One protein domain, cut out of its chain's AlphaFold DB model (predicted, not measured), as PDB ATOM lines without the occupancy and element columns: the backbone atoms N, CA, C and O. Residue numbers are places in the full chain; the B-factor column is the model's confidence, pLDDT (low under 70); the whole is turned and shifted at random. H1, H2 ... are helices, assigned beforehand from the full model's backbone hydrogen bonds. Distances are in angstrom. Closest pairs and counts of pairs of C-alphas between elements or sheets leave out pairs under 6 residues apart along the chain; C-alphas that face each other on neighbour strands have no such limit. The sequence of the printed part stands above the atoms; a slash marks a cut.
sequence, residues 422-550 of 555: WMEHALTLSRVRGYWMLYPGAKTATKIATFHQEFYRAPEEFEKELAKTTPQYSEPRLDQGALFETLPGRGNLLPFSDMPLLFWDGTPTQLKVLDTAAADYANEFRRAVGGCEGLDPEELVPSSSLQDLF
ATOM      1  N   TRP A 422     144.459 225.176 277.323       82.38
ATOM      2  CA  TRP A 422     145.706 224.467 277.635       82.38
ATOM      3  C   TRP A 422     146.829 225.389 278.137       82.38
ATOM      4  O   TRP A 422     147.715 224.929 278.861       82.38
ATOM      5  N   MET A 423     146.795 226.682 277.789       82.88
ATOM      6  CA  MET A 423     147.810 227.657 278.194       82.88
ATOM      7  C   MET A 423     147.877 227.790 279.719       82.88
ATOM      8  O   MET A 423     148.957 227.926 280.286       82.88
ATOM      9  N   GLU A 424     146.739 227.685 280.402       83.31
ATOM     10  CA  GLU A 424     146.669 227.730 281.863       83.31
ATOM     11  C   GLU A 424     147.420 226.563 282.508       83.31
ATOM     12  O   GLU A 424     148.217 226.753 283.433       83.31
ATOM     13  N   HIS A 425     147.253 225.359 281.964       83.38
ATOM     14  CA  HIS A 425     147.975 224.177 282.424       83.38
ATOM     15  C   HIS A 425     149.474 224.270 282.120       83.38
ATOM     16  O   HIS A 425     150.296 223.942 282.976       83.38
ATOM     17  N   ALA A 426     149.846 224.777 280.941       84.69
ATOM     18  CA  ALA A 426     151.246 224.977 280.575       84.69
ATOM     19  C   ALA A 426     151.950 225.988 281.495       84.69
ATOM     20  O   ALA A 426     153.065 225.733 281.957       84.69
ATOM     21  N   LEU A 427     151.292 227.108 281.812       83.94
ATOM     22  CA  LEU A 427     151.810 228.109 282.746       83.94
ATOM     23  C   LEU A 427     151.894 227.558 284.172       83.94
ATOM     24  O   LEU A 427     152.891 227.785 284.854       83.94
ATOM     25  N   THR A 428     150.903 226.770 284.595       83.94
ATOM     26  CA  THR A 428     150.922 226.092 285.897       83.94
ATOM     27  C   THR A 428     152.141 225.188 286.023       83.94
ATOM     28  O   THR A 428     152.921 225.350 286.958       83.94
ATOM     29  N   LEU A 429     152.366 224.291 285.058       83.88
ATOM     30  CA  LEU A 429     153.524 223.391 285.062       83.88
ATOM     31  C   LEU A 429     154.852 224.154 284.990       83.88
ATOM     32  O   LEU A 429     155.812 223.794 285.671       83.88
ATOM     33  N   SER A 430     154.895 225.237 284.213       85.00
ATOM     34  CA  SER A 430     156.075 226.103 284.128       85.00
ATOM     35  C   SER A 430     156.397 226.751 285.474       85.00
ATOM     36  O   SER A 430     157.556 226.780 285.880       85.00
ATOM     37  N   ARG A 431     155.373 227.211 286.204       83.81
ATOM     38  CA  ARG A 431     155.521 227.783 287.545       83.81
ATOM     39  C   ARG A 431     155.944 226.737 288.572       83.81
ATOM     40  O   ARG A 431     156.840 227.017 289.359       83.81
ATOM     41  N   VAL A 432     155.359 225.536 288.531       83.69
ATOM     42  CA  VAL A 432     155.757 224.409 289.394       83.69
ATOM     43  C   VAL A 432     157.232 224.052 289.193       83.69
ATOM     44  O   VAL A 432     157.932 223.753 290.154       83.69
ATOM     45  N   ARG A 433     157.734 224.130 287.958       82.81
ATOM     46  CA  ARG A 433     159.151 223.892 287.654       82.81
ATOM     47  C   ARG A 433     160.070 225.077 287.921       82.81
ATOM     48  O   ARG A 433     161.278 224.940 287.754       82.81
ATOM     49  N   GLY A 434     159.526 226.230 288.306       81.12
ATOM     50  CA  GLY A 434     160.310 227.452 288.463       81.12
ATOM     51  C   GLY A 434     160.935 227.930 287.152       81.12
ATOM     52  O   GLY A 434     161.982 228.576 287.169       81.12
ATOM     53  N   TYR A 435     160.331 227.610 286.003       84.56
ATOM     54  CA  TYR A 435     160.789 228.163 284.736       84.56
ATOM     55  C   TYR A 435     160.608 229.675 284.740       84.56
ATOM     56  O   TYR A 435     159.605 230.213 285.199       84.56
ATOM     57  N   TRP A 436     161.595 230.367 284.200       80.12
ATOM     58  CA  TRP A 436     161.548 231.797 283.967       80.12
ATOM     59  C   TRP A 436     162.001 232.038 282.537       80.12
ATOM     60  O   TRP A 436     162.866 231.337 282.006       80.12
ATOM     61  N   MET A 437     161.366 233.001 281.881       77.81
ATOM     62  CA  MET A 437     161.665 233.337 280.499       77.81
ATOM     63  C   MET A 437     162.452 234.638 280.471       77.81
ATOM     64  O   MET A 437     161.991 235.664 280.966       77.81
ATOM     65  N   LEU A 438     163.630 234.602 279.851       75.69
ATOM     66  CA  LEU A 438     164.350 235.813 279.491       75.69
ATOM     67  C   LEU A 438     163.889 236.266 278.107       75.69
ATOM     68  O   LEU A 438     163.897 235.477 277.157       75.69
ATOM     69  N   TYR A 439     163.514 237.537 277.980       69.81
ATOM     70  CA  TYR A 439     163.134 238.087 276.686       69.81
ATOM     71  C   TYR A 439     164.327 238.019 275.712       69.81
ATOM     72  O   TYR A 439     165.443 238.406 276.081       69.81
ATOM     73  N   PRO A 440     164.143 237.517 274.477       69.06
ATOM     74  CA  PRO A 440     165.249 237.321 273.553       69.06
ATOM     75  C   PRO A 440     165.906 238.651 273.166       69.06
ATOM     76  O   PRO A 440     165.241 239.650 272.898       69.06
ATOM     77  N   GLY A 441     167.238 238.642 273.074       70.88
ATOM     78  CA  GLY A 441     168.008 239.786 272.587       70.88
ATOM     79  C   GLY A 441     167.672 240.156 271.142       70.88
ATOM     80  O   GLY A 441     167.248 239.298 270.372       70.88
ATOM     81  N   ALA A 442     167.946 241.401 270.740       69.56
ATOM     82  CA  ALA A 442     167.625 241.955 269.416       69.56
ATOM     83  C   ALA A 442     167.883 241.005 268.236       69.56
ATOM     84  O   ALA A 442     167.006 240.747 267.419       69.56
ATOM     85  N   LYS A 443     169.095 240.437 268.174       72.69
ATOM     86  CA  LYS A 443     169.538 239.537 267.095       72.69
ATOM     87  C   LYS A 443     168.789 238.202 267.061       72.69
ATOM     88  O   LYS A 443     168.759 237.549 266.021       72.69
ATOM     89  N   THR A 444     168.270 237.775 268.206       72.00
ATOM     90  CA  THR A 444     167.534 236.524 268.387       72.00
ATOM     91  C   THR A 444     166.045 236.764 268.152       72.00
ATOM     92  O   THR A 444     165.420 236.022 267.404       72.00
ATOM     93  N   ALA A 445     165.495 237.849 268.703       66.81
ATOM     94  CA  ALA A 445     164.106 238.251 268.519       66.81
ATOM     95  C   ALA A 445     163.765 238.474 267.038       66.81
ATOM     96  O   ALA A 445     162.755 237.961 266.576       66.81
ATOM     97  N   THR A 446     164.640 239.121 266.258       66.94
ATOM     98  CA  THR A 446     164.430 239.322 264.808       66.94
ATOM     99  C   THR A 446     164.389 238.025 263.996       66.94
ATOM    100  O   THR A 446     163.884 238.026 262.879       66.94
ATOM    101  N   LYS A 447     164.921 236.920 264.537       70.44
ATOM    102  CA  LYS A 447     164.940 235.604 263.880       70.44
ATOM    103  C   LYS A 447     163.841 234.656 264.361       70.44
ATOM    104  O   LYS A 447     163.537 233.709 263.646       70.44
ATOM    105  N   ILE A 448     163.305 234.866 265.565       63.56
ATOM    106  CA  ILE A 448     162.339 233.960 266.217       63.56
ATOM    107  C   ILE A 448     160.934 234.574 266.281       63.56
ATOM    108  O   ILE A 448     159.950 233.847 266.244       63.56
ATOM    109  N   ALA A 449     160.827 235.903 266.353       56.66
ATOM    110  CA  ALA A 449     159.564 236.622 266.445       56.66
ATOM    111  C   ALA A 449     159.315 237.415 265.156       56.66
ATOM    112  O   ALA A 449     159.729 238.566 265.008       56.66
ATOM    113  N   THR A 450     158.629 236.778 264.213       55.84
ATOM    114  CA  THR A 450     158.059 237.433 263.032       55.84
ATOM    115  C   THR A 450     156.611 237.819 263.310       55.84
ATOM    116  O   THR A 450     155.889 237.067 263.964       55.84
ATOM    117  N   PHE A 451     156.156 238.970 262.809       58.22
ATOM    118  CA  PHE A 451     154.725 239.277 262.812       58.22
ATOM    119  C   PHE A 451     154.007 238.291 261.892       58.22
ATOM    120  O   PHE A 451     154.131 238.358 260.670       58.22
ATOM    121  N   HIS A 452     153.264 237.359 262.484       55.09
ATOM    122  CA  HIS A 452     152.338 236.526 261.735       55.09
ATOM    123  C   HIS A 452     151.107 237.373 261.403       55.09
ATOM    124  O   HIS A 452     150.474 237.931 262.295       55.09
ATOM    125  N   GLN A 453     150.782 237.487 260.113       57.47
ATOM    126  CA  GLN A 453     149.629 238.247 259.602       57.47
ATOM    127  C   GLN A 453     148.296 237.505 259.791       57.47
ATOM    128  O   GLN A 453     147.312 237.779 259.107       57.47
ATOM    129  N   GLU A 454     148.261 236.522 260.682       56.97
ATOM    130  CA  GLU A 454     147.060 235.741 260.909       56.97
ATOM    131  C   GLU A 454     146.129 236.525 261.825       56.97
ATOM    132  O   GLU A 454     146.497 236.929 262.930       56.97
ATOM    133  N   PHE A 455     144.917 236.775 261.333       62.03
ATOM    134  CA  PHE A 455     143.862 237.379 262.132       62.03
ATOM    135  C   PHE A 455     143.684 236.584 263.421       62.03
ATOM    136  O   PHE A 455     143.641 235.352 263.396       62.03
ATOM    137  N   TYR A 456     143.540 237.295 264.537       67.81
ATOM    138  CA  TYR A 456     143.212 236.666 265.804       67.81
ATOM    139  C   TYR A 456     141.940 235.823 265.643       67.81
ATOM    140  O   TYR A 456     140.864 236.344 265.342       67.81
ATOM    141  N   ARG A 457     142.082 234.511 265.839       68.69
ATOM    142  CA  ARG A 457     140.963 233.581 265.972       68.69
ATOM    143  C   ARG A 457     140.797 233.275 267.446       68.69
ATOM    144  O   ARG A 457     141.747 232.851 268.100       68.69
ATOM    145  N   ALA A 458     139.591 233.510 267.950       73.69
ATOM    146  CA  ALA A 458     139.241 233.081 269.290       73.69
ATOM    147  C   ALA A 458     139.421 231.554 269.396       73.69
ATOM    148  O   ALA A 458     139.099 230.850 268.434       73.69
ATOM    149  N   PRO A 459     139.919 231.041 270.531       82.19
ATOM    150  CA  PRO A 459     139.964 229.605 270.775       82.19
ATOM    151  C   PRO A 459     138.568 228.989 270.621       82.19
ATOM    152  O   PRO A 459     137.583 229.616 271.022       82.19
ATOM    153  N   GLU A 460     138.471 227.784 270.052       78.69
ATOM    154  CA  GLU A 460     137.188 227.107 269.782       78.69
ATOM    155  C   GLU A 460     136.321 226.987 271.047       78.69
ATOM    156  O   GLU A 460     135.090 227.057 270.993       78.69
ATOM    157  N   GLU A 461     136.968 226.871 272.206       79.06
ATOM    158  CA  GLU A 461     136.333 226.778 273.516       79.06
ATOM    159  C   GLU A 461     135.632 228.086 273.926       79.06
ATOM    160  O   GLU A 461     134.591 228.050 274.582       79.06
ATOM    161  N   PHE A 462     136.159 229.241 273.500       80.12
ATOM    162  CA  PHE A 462     135.700 230.578 273.907       80.12
ATOM    163  C   PHE A 462     135.100 231.407 272.759       80.12
ATOM    164  O   PHE A 462     134.642 232.532 272.976       80.12
ATOM    165  N   GLU A 463     135.049 230.860 271.543       77.19
ATOM    166  CA  GLU A 463     134.616 231.545 270.319       77.19
ATOM    167  C   GLU A 463     133.243 232.222 270.475       77.19
ATOM    168  O   GLU A 463     133.061 233.390 270.132       77.19
ATOM    169  N   LYS A 464     132.278 231.519 271.080       75.19
ATOM    170  CA  LYS A 464     130.898 232.007 271.267       75.19
ATOM    171  C   LYS A 464     130.768 233.116 272.309       75.19
ATOM    172  O   LYS A 464     129.789 233.864 272.279       75.19
ATOM    173  N   GLU A 465     131.698 233.187 273.252       71.69
ATOM    174  CA  GLU A 465     131.701 234.203 274.305       71.69
ATOM    175  C   GLU A 465     132.396 235.469 273.819       71.69
ATOM    176  O   GLU A 465     131.839 236.559 273.930       71.69
ATOM    177  N   LEU A 466     133.556 235.306 273.185       72.62
ATOM    178  CA  LEU A 466     134.352 236.405 272.652       72.62
ATOM    179  C   LEU A 466     133.685 237.090 271.457       72.62
ATOM    180  O   LEU A 466     133.771 238.309 271.334       72.62
ATOM    181  N   ALA A 467     132.921 236.357 270.640       66.62
ATOM    182  CA  ALA A 467     132.144 236.933 269.540       66.62
ATOM    183  C   ALA A 467     131.135 238.014 269.982       66.62
ATOM    184  O   ALA A 467     130.706 238.820 269.160       66.62
ATOM    185  N   LYS A 468     130.748 238.058 271.266       59.41
ATOM    186  CA  LYS A 468     129.830 239.077 271.805       59.41
ATOM    187  C   LYS A 468     130.532 240.358 272.257       59.41
ATOM    188  O   LYS A 468     129.853 241.356 272.483       59.41
ATOM    189  N   THR A 469     131.851 240.330 272.437       55.88
ATOM    190  CA  THR A 469     132.604 241.386 273.136       55.88
ATOM    191  C   THR A 469     133.609 242.098 272.236       55.88
ATOM    192  O   THR A 469     134.096 243.157 272.614       55.88
ATOM    193  N   THR A 470     133.919 241.565 271.052       50.06
ATOM    194  CA  THR A 470     134.917 242.154 270.152       50.06
ATOM    195  C   THR A 470     134.347 243.388 269.438       50.06
ATOM    196  O   THR A 470     133.493 243.232 268.561       50.06
ATOM    197  N   PRO A 471     134.791 244.626 269.746       49.31
ATOM    198  CA  PRO A 471     134.534 245.745 268.852       49.31
ATOM    199  C   PRO A 471     135.223 245.465 267.514       49.31
ATOM    200  O   PRO A 471     136.305 244.880 267.460       49.31
ATOM    201  N   GLN A 472     134.570 245.872 266.431       46.84
ATOM    202  CA  GLN A 472     135.065 245.781 265.063       46.84
ATOM    203  C   GLN A 472     136.308 246.678 264.931       46.84
ATOM    204  O   GLN A 472     136.206 247.844 264.564       46.84
ATOM    205  N   TYR A 473     137.476 246.174 265.337       44.44
ATOM    206  CA  TYR A 473     138.731 246.908 265.238       44.44
ATOM    207  C   TYR A 473     139.023 247.172 263.759       44.44
ATOM    208  O   TYR A 473     139.213 246.243 262.974       44.44
ATOM    209  N   SER A 474     139.028 248.451 263.383       46.06
ATOM    210  CA  SER A 474     139.570 248.915 262.114       46.06
ATOM    211  C   SER A 474     141.075 248.664 262.093       46.06
ATOM    212  O   SER A 474     141.768 248.920 263.077       46.06
ATOM    213  N   GLU A 475     141.553 248.141 260.966       45.34
ATOM    214  CA  GLU A 475     142.941 247.748 260.724       45.34
ATOM    215  C   GLU A 475     143.941 248.813 261.213       45.34
ATOM    216  O   GLU A 475     144.037 249.890 260.609       45.34
ATOM    217  N   PRO A 476     144.749 248.545 262.255       47.41
ATOM    218  CA  PRO A 476     145.979 249.290 262.414       47.41
ATOM    219  C   PRO A 476     146.908 248.851 261.280       47.41
ATOM    220  O   PRO A 476     147.398 247.724 261.253       47.41
ATOM    221  N   ARG A 477     147.154 249.745 260.317       50.12
ATOM    222  CA  ARG A 477     148.295 249.597 259.408       50.12
ATOM    223  C   ARG A 477     149.554 249.660 260.260       50.12
ATOM    224  O   ARG A 477     149.907 250.748 260.711       50.12
ATOM    225  N   LEU A 478     150.200 248.521 260.501       51.47
ATOM    226  CA  LEU A 478     151.458 248.486 261.235       51.47
ATOM    227  C   LEU A 478     152.598 247.865 260.426       51.47
ATOM    228  O   LEU A 478     152.408 246.970 259.605       51.47
ATOM    229  N   ASP A 479     153.757 248.463 260.677       53.88
ATOM    230  CA  ASP A 479     155.016 248.461 259.940       53.88
ATOM    231  C   ASP A 479     155.613 247.069 259.683       53.88
ATOM    232  O   ASP A 479     155.491 246.166 260.508       53.88
ATOM    233  N   GLN A 480     156.350 246.915 258.577       53.16
ATOM    234  CA  GLN A 480     157.088 245.688 258.209       53.16
ATOM    235  C   GLN A 480     158.334 245.428 259.096       53.16
ATOM    236  O   GLN A 480     159.286 244.778 258.664       53.16
ATOM    237  N   GLY A 481     158.358 245.962 260.319       58.22
ATOM    238  CA  GLY A 481     159.471 245.856 261.262       58.22
ATOM    239  C   GLY A 481     159.433 244.573 262.091       58.22
ATOM    240  O   GLY A 481     158.417 243.885 262.183       58.22
ATOM    241  N   ALA A 482     160.549 244.230 262.733       59.97
ATOM    242  CA  ALA A 482     160.564 243.145 263.715       59.97
ATOM    243  C   ALA A 482     159.747 243.545 264.960       59.97
ATOM    244  O   ALA A 482     159.786 244.704 265.368       59.97
ATOM    245  N   LEU A 483     159.075 242.588 265.625       61.53
ATOM    246  CA  LEU A 483     158.303 242.819 266.870       61.53
ATOM    247  C   LEU A 483     159.092 243.637 267.905       61.53
ATOM    248  O   LEU A 483     158.563 244.478 268.623       61.53
ATOM    249  N   PHE A 484     160.396 243.427 267.915       62.09
ATOM    250  CA  PHE A 484     161.354 244.088 268.773       62.09
ATOM    251  C   PHE A 484     161.463 245.614 268.586       62.09
ATOM    252  O   PHE A 484     161.757 246.330 269.540       62.09
ATOM    253  N   GLU A 485     161.199 246.130 267.385       65.50
ATOM    254  CA  GLU A 485     161.235 247.568 267.083       65.50
ATOM    255  C   GLU A 485     160.025 248.315 267.659       65.50
ATOM    256  O   GLU A 485     160.088 249.527 267.864       65.50
ATOM    257  N   THR A 486     158.953 247.581 267.981       65.81
ATOM    258  CA  THR A 486     157.742 248.115 268.627       65.81
ATOM    259  C   THR A 486     157.861 248.219 270.148       65.81
ATOM    260  O   THR A 486     157.040 248.879 270.785       65.81
ATOM    261  N   LEU A 487     158.893 247.609 270.745       65.19
ATOM    262  CA  LEU A 487     159.135 247.700 272.181       65.19
ATOM    263  C   LEU A 487     159.658 249.092 272.581       65.19
ATOM    264  O   LEU A 487     160.389 249.734 271.811       65.19
ATOM    265  N   PRO A 488     159.359 249.552 273.813       60.88
ATOM    266  CA  PRO A 488     159.946 250.767 274.364       60.88
ATOM    267  C   PRO A 488     161.476 250.740 274.241       60.88
ATOM    268  O   PRO A 488     162.121 249.766 274.620       60.88
ATOM    269  N   GLY A 489     162.065 251.800 273.680       66.56
ATOM    270  CA  GLY A 489     163.513 251.884 273.458       66.56
ATOM    271  C   GLY A 489     164.018 251.292 272.135       66.56
ATOM    272  O   GLY A 489     165.232 251.156 271.985       66.56
ATOM    273  N   ARG A 490     163.130 250.960 271.176       65.50
ATOM    274  CA  ARG A 490     163.471 250.431 269.831       65.50
ATOM    275  C   ARG A 490     164.452 249.259 269.883       65.50
ATOM    276  O   ARG A 490     165.372 249.157 269.072       65.50
ATOM    277  N   GLY A 491     164.286 248.404 270.885       62.25
ATOM    278  CA  GLY A 491     165.123 247.230 271.020       62.25
ATOM    279  C   GLY A 491     166.452 247.405 271.767       62.25
ATOM    280  O   GLY A 491     167.267 246.480 271.815       62.25
ATOM    281  N   ASN A 492     166.697 248.549 272.403       68.94
ATOM    282  CA  ASN A 492     167.741 248.617 273.423       68.94
ATOM    283  C   ASN A 492     167.245 247.945 274.709       68.94
ATOM    284  O   ASN A 492     166.527 248.550 275.502       68.94
ATOM    285  N   LEU A 493     167.623 246.679 274.902       69.44
ATOM    286  CA  LEU A 493     167.392 245.964 276.157       69.44
ATOM    287  C   LEU A 493     168.397 246.413 277.216       69.44
ATOM    288  O   LEU A 493     169.574 246.630 276.923       69.44
ATOM    289  N   LEU A 494     167.921 246.502 278.455       71.69
ATOM    290  CA  LEU A 494     168.766 246.715 279.622       71.69
ATOM    291  C   LEU A 494     169.776 245.561 279.773       71.69
ATOM    292  O   LEU A 494     169.479 244.426 279.383       71.69
ATOM    293  N   PRO A 495     170.964 245.814 280.346       73.62
ATOM    294  CA  PRO A 495     171.842 244.748 280.814       73.62
ATOM    295  C   PRO A 495     171.080 243.803 281.747       73.62
ATOM    296  O   PRO A 495     170.195 244.235 282.480       73.62
ATOM    297  N   PHE A 496     171.444 242.519 281.762       74.56
ATOM    298  CA  PHE A 496     170.778 241.515 282.606       74.56
ATOM    299  C   PHE A 496     170.719 241.914 284.092       74.56
ATOM    300  O   PHE A 496     169.734 241.622 284.757       74.56
ATOM    301  N   SER A 497     171.739 242.619 284.596       75.81
ATOM    302  CA  SER A 497     171.787 243.129 285.974       75.81
ATOM    303  C   SER A 497     170.702 244.153 286.302       75.81
ATOM    304  O   SER A 497     170.327 244.284 287.464       75.81
ATOM    305  N   ASP A 498     170.214 244.863 285.288       80.00
ATOM    306  CA  ASP A 498     169.326 246.016 285.435       80.00
ATOM    307  C   ASP A 498     167.899 245.675 284.978       80.00
ATOM    308  O   ASP A 498     167.000 246.515 285.044       80.00
ATOM    309  N   MET A 499     167.676 244.446 284.495       77.38
ATOM    310  CA  MET A 499     166.346 243.979 284.126       77.38
ATOM    311  C   MET A 499     165.510 243.720 285.385       77.38
ATOM    312  O   MET A 499     165.935 242.956 286.257       77.38
ATOM    313  N   PRO A 500     164.298 244.293 285.482       80.69
ATOM    314  CA  PRO A 500     163.390 243.959 286.563       80.69
ATOM    315  C   PRO A 500     162.948 242.502 286.417       80.69
ATOM    316  O   PRO A 500     162.422 242.096 285.379       80.69
ATOM    317  N   LEU A 501     163.153 241.714 287.469       82.94
ATOM    318  CA  LEU A 501     162.566 240.385 287.570       82.94
ATOM    319  C   LEU A 501     161.102 240.550 287.967       82.94
ATOM    320  O   LEU A 501     160.789 241.302 288.890       82.94
ATOM    321  N   LEU A 502     160.216 239.859 287.263       85.25
ATOM    322  CA  LEU A 502     158.782 239.890 287.508       85.25
ATOM    323  C   LEU A 502     158.309 238.485 287.877       85.25
ATOM    324  O   LEU A 502     158.770 237.495 287.306       85.25
ATOM    325  N   PHE A 503     157.381 238.402 288.820       81.69
ATOM    326  CA  PHE A 503     156.577 237.211 289.032       81.69
ATOM    327  C   PHE A 503     155.594 237.007 287.874       81.69
ATOM    328  O   PHE A 503     155.346 237.900 287.064       81.69
ATOM    329  N   TRP A 504     155.002 235.814 287.811       76.88
ATOM    330  CA  TRP A 504     154.011 235.440 286.795       76.88
ATOM    331  C   TRP A 504     152.738 236.302 286.817       76.88
ATOM    332  O   TRP A 504     152.025 236.362 285.821       76.88
ATOM    333  N   ASP A 505     152.465 236.981 287.932       75.94
ATOM    334  CA  ASP A 505     151.381 237.956 288.096       75.94
ATOM    335  C   ASP A 505     151.782 239.390 287.684       75.94
ATOM    336  O   ASP A 505     150.975 240.314 287.773       75.94
ATOM    337  N   GLY A 506     153.023 239.586 287.227       80.81
ATOM    338  CA  GLY A 506     153.576 240.879 286.835       80.81
ATOM    339  C   GLY A 506     154.139 241.709 287.992       80.81
ATOM    340  O   GLY A 506     154.528 242.857 287.769       80.81
ATOM    341  N   THR A 507     154.211 241.175 289.214       85.62
ATOM    342  CA  THR A 507     154.769 241.909 290.358       85.62
ATOM    343  C   THR A 507     156.305 241.884 290.360       85.62
ATOM    344  O   THR A 507     156.910 240.848 290.080       85.62
ATOM    345  N   PRO A 508     156.987 243.007 290.653       86.44
ATOM    346  CA  PRO A 508     158.446 243.054 290.689       86.44
ATOM    347  C   PRO A 508     159.014 242.241 291.858       86.44
ATOM    348  O   PRO A 508     158.517 242.311 292.979       86.44
ATOM    349  N   THR A 509     160.083 241.491 291.600       86.75
ATOM    350  CA  THR A 509     160.680 240.546 292.551       86.75
ATOM    351  C   THR A 509     162.205 240.463 292.420       86.75
ATOM    352  O   THR A 509     162.823 241.158 291.615       86.75
ATOM    353  N   GLN A 510     162.836 239.641 293.258       84.75
ATOM    354  CA  GLN A 510     164.275 239.376 293.263       84.75
ATOM    355  C   GLN A 510     164.544 237.889 293.034       84.75
ATOM    356  O   GLN A 510     163.739 237.041 293.412       84.75
ATOM    357  N   LEU A 511     165.723 237.561 292.497       80.06
ATOM    358  CA  LEU A 511     166.082 236.186 292.130       80.06
ATOM    359  C   LEU A 511     165.959 235.196 293.302       80.06
ATOM    360  O   LEU A 511     165.387 234.127 293.146       80.06
ATOM    361  N   LYS A 512     166.394 235.591 294.507       78.56
ATOM    362  CA  LYS A 512     166.279 234.747 295.713       78.56
ATOM    363  C   LYS A 512     164.833 234.438 296.105       78.56
ATOM    364  O   LYS A 512     164.577 233.389 296.679       78.56
ATOM    365  N   VAL A 513     163.918 235.370 295.838       83.81
ATOM    366  CA  VAL A 513     162.501 235.255 296.203       83.81
ATOM    367  C   VAL A 513     161.751 234.408 295.169       83.81
ATOM    368  O   VAL A 513     160.805 233.708 295.522       83.81
ATOM    369  N   LEU A 514     162.197 234.421 293.906       80.31
ATOM    370  CA  LEU A 514     161.670 233.556 292.848       80.31
ATOM    371  C   LEU A 514     161.908 232.076 293.148       80.31
ATOM    372  O   LEU A 514     160.962 231.299 293.072       80.31
ATOM    373  N   ASP A 515     163.130 231.706 293.539       78.31
ATOM    374  CA  ASP A 515     163.468 230.309 293.841       78.31
ATOM    375  C   ASP A 515     162.647 229.776 295.023       78.31
ATOM    376  O   ASP A 515     162.084 228.682 294.948       78.31
ATOM    377  N   THR A 516     162.509 230.568 296.094       83.00
ATOM    378  CA  THR A 516     161.687 230.186 297.253       83.00
ATOM    379  C   THR A 516     160.211 230.085 296.889       83.00
ATOM    380  O   THR A 516     159.564 229.104 297.235       83.00
ATOM    381  N   ALA A 517     159.681 231.045 296.128       82.75
ATOM    382  CA  ALA A 517     158.278 231.035 295.726       82.75
ATOM    383  C   ALA A 517     157.949 229.891 294.752       82.75
ATOM    384  O   ALA A 517     156.854 229.332 294.809       82.75
ATOM    385  N   ALA A 518     158.878 229.532 293.862       81.19
ATOM    386  CA  ALA A 518     158.738 228.373 292.987       81.19
ATOM    387  C   ALA A 518     158.751 227.067 293.793       81.19
ATOM    388  O   ALA A 518     157.902 226.208 293.565       81.19
ATOM    389  N   ALA A 519     159.656 226.941 294.771       81.25
ATOM    390  CA  ALA A 519     159.709 225.785 295.662       81.25
ATOM    391  C   ALA A 519     158.428 225.648 296.502       81.25
ATOM    392  O   ALA A 519     157.852 224.563 296.568       81.25
ATOM    393  N   ASP A 520     157.937 226.743 297.085       84.00
ATOM    394  CA  ASP A 520     156.694 226.759 297.861       84.00
ATOM    395  C   ASP A 520     155.492 226.348 297.001       84.00
ATOM    396  O   ASP A 520     154.698 225.495 297.402       84.00
ATOM    397  N   TYR A 521     155.403 226.884 295.781       83.44
ATOM    398  CA  TYR A 521     154.350 226.529 294.832       83.44
ATOM    399  C   TYR A 521     154.432 225.060 294.387       83.44
ATOM    400  O   TYR A 521     153.411 224.378 294.290       83.44
ATOM    401  N   ALA A 522     155.640 224.535 294.161       83.50
ATOM    402  CA  ALA A 522     155.847 223.125 293.846       83.50
ATOM    403  C   ALA A 522     155.432 222.209 295.007       83.50
ATOM    404  O   ALA A 522     154.839 221.156 294.785       83.50
ATOM    405  N   ASN A 523     155.692 222.618 296.249       80.88
ATOM    406  CA  ASN A 523     155.306 221.865 297.443       80.88
ATOM    407  C   ASN A 523     153.794 221.839 297.647       80.88
ATOM    408  O   ASN A 523     153.239 220.802 298.016       80.88
ATOM    409  N   GLU A 524     153.123 222.958 297.382       80.88
ATOM    410  CA  GLU A 524     151.667 223.006 297.350       80.88
ATOM    411  C   GLU A 524     151.127 222.049 296.282       80.88
ATOM    412  O   GLU A 524     150.291 221.206 296.598       80.88
ATOM    413  N   PHE A 525     151.672 222.095 295.059       83.25
ATOM    414  CA  PHE A 525     151.276 221.213 293.957       83.25
ATOM    415  C   PHE A 525     151.478 219.722 294.275       83.25
ATOM    416  O   PHE A 525     150.589 218.912 294.017       83.25
ATOM    417  N   ARG A 526     152.608 219.348 294.885       81.06
ATOM    418  CA  ARG A 526     152.905 217.965 295.301       81.06
ATOM    419  C   ARG A 526     151.883 217.426 296.298       81.06
ATOM    420  O   ARG A 526     151.369 216.326 296.126       81.06
ATOM    421  N   ARG A 527     151.539 218.207 297.325       76.62
ATOM    422  CA  ARG A 527     150.524 217.814 298.322       76.62
ATOM    423  C   ARG A 527     149.140 217.685 297.695       76.62
ATOM    424  O   ARG A 527     148.394 216.758 297.979       76.62
ATOM    425  N   ALA A 528     148.826 218.645 296.842       73.44
ATOM    426  CA  ALA A 528     147.547 218.829 296.194       73.44
ATOM    427  C   ALA A 528     147.199 217.781 295.129       73.44
ATOM    428  O   ALA A 528     146.103 217.228 295.129       73.44
ATOM    429  N   VAL A 529     148.112 217.588 294.175       76.50
ATOM    430  CA  VAL A 529     147.908 216.786 292.962       76.50
ATOM    431  C   VAL A 529     148.655 215.467 293.067       76.50
ATOM    432  O   VAL A 529     148.106 214.428 292.720       76.50
ATOM    433  N   GLY A 530     149.891 215.505 293.571       73.00
ATOM    434  CA  GLY A 530     150.702 214.310 293.800       73.00
ATOM    435  C   GLY A 530     150.282 213.488 295.019       73.00
ATOM    436  O   GLY A 530     150.699 212.345 295.148       73.00
ATOM    437  N   GLY A 531     149.455 214.040 295.916       72.06
ATOM    438  CA  GLY A 531     149.024 213.354 297.138       72.06
ATOM    439  C   GLY A 531     150.154 213.119 298.147       72.06
ATOM    440  O   GLY A 531     150.047 212.233 298.993       72.06
ATOM    441  N   CYS A 532     151.241 213.886 298.065       71.81
ATOM    442  CA  CYS A 532     152.408 213.695 298.917       71.81
ATOM    443  C   CYS A 532     152.141 214.214 300.343       71.81
ATOM    444  O   CYS A 532     152.021 215.425 300.550       71.81
ATOM    445  N   GLU A 533     152.069 213.331 301.342       65.88
ATOM    446  CA  GLU A 533     151.956 213.710 302.758       65.88
ATOM    447  C   GLU A 533     153.335 213.715 303.439       65.88
ATOM    448  O   GLU A 533     154.090 212.760 303.319       65.88
ATOM    449  N   GLY A 534     153.650 214.774 304.198       61.88
ATOM    450  CA  GLY A 534     154.829 214.787 305.078       61.88
ATOM    451  C   GLY A 534     156.194 214.829 304.378       61.88
ATOM    452  O   GLY A 534     157.117 214.203 304.876       61.88
ATOM    453  N   LEU A 535     156.316 215.567 303.265       60.06
ATOM    454  CA  LEU A 535     157.559 215.711 302.488       60.06
ATOM    455  C   LEU A 535     158.779 216.039 303.375       60.06
ATOM    456  O   LEU A 535     158.819 217.101 304.010       60.06
ATOM    457  N   ASP A 536     159.777 215.152 303.375       59.28
ATOM    458  CA  ASP A 536     161.085 215.390 303.993       59.28
ATOM    459  C   ASP A 536     161.868 216.456 303.198       59.28
ATOM    460  O   ASP A 536     161.685 216.571 301.985       59.28
ATOM    461  N   PRO A 537     162.801 217.212 303.815       57.72
ATOM    462  CA  PRO A 537     163.596 218.231 303.118       57.72
ATOM    463  C   PRO A 537     164.361 217.719 301.887       57.72
ATOM    464  O   PRO A 537     164.658 218.500 300.985       57.72
ATOM    465  N   GLU A 538     164.669 216.420 301.845       55.03
ATOM    466  CA  GLU A 538     165.343 215.750 300.728       55.03
ATOM    467  C   GLU A 538     164.412 215.529 299.516       55.03
ATOM    468  O   GLU A 538     164.876 215.629 298.383       55.03
ATOM    469  N   GLU A 539     163.099 215.342 299.721       54.72
ATOM    470  CA  GLU A 539     162.082 215.245 298.650       54.72
ATOM    471  C   GLU A 539     161.682 216.630 298.088       54.72
ATOM    472  O   GLU A 539     161.051 216.738 297.035       54.72
ATOM    473  N   LEU A 540     162.073 217.717 298.767       56.47
ATOM    474  CA  LEU A 540     161.857 219.098 298.310       56.47
ATOM    475  C   LEU A 540     162.903 219.551 297.277       56.47
ATOM    476  O   LEU A 540     162.768 220.641 296.714       56.47
ATOM    477  N   VAL A 541     163.938 218.740 297.018       60.09
ATOM    478  CA  VAL A 541     164.993 219.062 296.051       60.09
ATOM    479  C   VAL A 541     164.438 218.921 294.625       60.09
ATOM    480  O   VAL A 541     163.921 217.861 294.276       60.09
ATOM    481  N   PRO A 542     164.527 219.958 293.773       61.25
ATOM    482  CA  PRO A 542     164.040 219.883 292.399       61.25
ATOM    483  C   PRO A 542     164.777 218.785 291.619       61.25
ATOM    484  O   PRO A 542     165.999 218.851 291.470       61.25
ATOM    485  N   SER A 543     164.049 217.800 291.087       65.06
ATOM    486  CA  SER A 543     164.601 216.845 290.121       65.06
ATOM    487  C   SER A 543     164.318 217.317 288.688       65.06
ATOM    488  O   SER A 543     163.486 218.194 288.445       65.06
ATOM    489  N   SER A 544     164.997 216.729 287.704       66.12
ATOM    490  CA  SER A 544     164.685 216.949 286.286       66.12
ATOM    491  C   SER A 544     163.516 216.090 285.770       66.12
ATOM    492  O   SER A 544     163.064 216.309 284.649       66.12
ATOM    493  N   SER A 545     163.053 215.102 286.544       69.94
ATOM    494  CA  SER A 545     161.994 214.149 286.171       69.94
ATOM    495  C   SER A 545     160.622 214.710 286.535       69.94
ATOM    496  O   SER A 545     160.507 215.382 287.550       69.94
ATOM    497  N   LEU A 546     159.566 214.450 285.750       71.44
ATOM    498  CA  LEU A 546     158.176 214.828 286.095       71.44
ATOM    499  C   LEU A 546     157.629 214.083 287.323       71.44
ATOM    500  O   LEU A 546     156.673 214.541 287.944       71.44
ATOM    501  N   GLN A 547     158.247 212.958 287.669       72.19
ATOM    502  CA  GLN A 547     157.782 212.018 288.683       72.19
ATOM    503  C   GLN A 547     157.838 212.601 290.108       72.19
ATOM    504  O   GLN A 547     156.956 212.328 290.921       72.19
ATOM    505  N   ASP A 548     158.774 213.521 290.367       75.12
ATOM    506  CA  ASP A 548     158.932 214.216 291.655       75.12
ATOM    507  C   ASP A 548     157.767 215.150 292.036       75.12
ATOM    508  O   ASP A 548     157.637 215.542 293.197       75.12
ATOM    509  N   LEU A 549     156.925 215.547 291.079       77.50
ATOM    510  CA  LEU A 549     155.735 216.363 291.339       77.50
ATOM    511  C   LEU A 549     154.548 215.512 291.772       77.50
ATOM    512  O   LEU A 549     153.636 216.018 292.423       77.50
ATOM    513  N   PHE A 550     154.574 214.234 291.403       79.31
ATOM    514  CA  PHE A 550     153.516 213.272 291.674       79.31
ATOM    515  C   PHE A 550     153.927 212.233 292.721       79.31
ATOM    516  O   PHE A 550     153.173 211.297 292.962       79.31
TER     517      PHE A 550
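What this domain is: This is residues 422 to 550 of the 555 residues of an uncharacterized protein of Chaetomium thermophilum (strain DSM 1495 / CBS 144.50 / IMI 039719) (UniProt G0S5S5). Little regular structure: a loose chain of long loops, with H1 nearest the middle and touching H5, H6 on the far part of H5 toward one end, H2 and H4 paired away from these three, and H3 on a wide arc where residues 459 to 465 and 468 to 477 stand free. The 129 residues include six named helices, H1 to H6, and no named strand: all helix, 48 residues in named elements. The radius of gyration of the C-alphas is 19.8 A; the spans are 58 by 43 by 25 A.

Where its parts are: H1, residues 422 to 432, 15.5 A, begins at C-alpha 422 (145.706, 224.467, 277.635). H2 is residues 442 to 448, H3 463 to 466, H4 483 to 486. H5 is residues 511 to 528, 25.7 A. H6, residues 546 to 549, ends at C-alpha 549 (155.735, 216.363, 291.339).

How they stand to each other: H1 touches H5 at residues 518 to 525 alone, closest C-alphas Val 432 and Ala 522, 4.6 A. H5 touches H6 with residues 522 to 526 alone, closest C-alphas Arg 526 and Leu 549, 5.1 A. H2 touches H4, closest C-alphas Ala 445 and Phe 484, 6.5 A. O i to N i+4 pairs are within hydrogen-bond range throughout H1, 2 of 3 in H2, 13 of 14 in H5; H3, H4 and H6 are too short.

The domain as a whole: The printed part has no cut; the links from H2 onward are long. pLDDT is under 70 in 55 residues, among them 467 to 493.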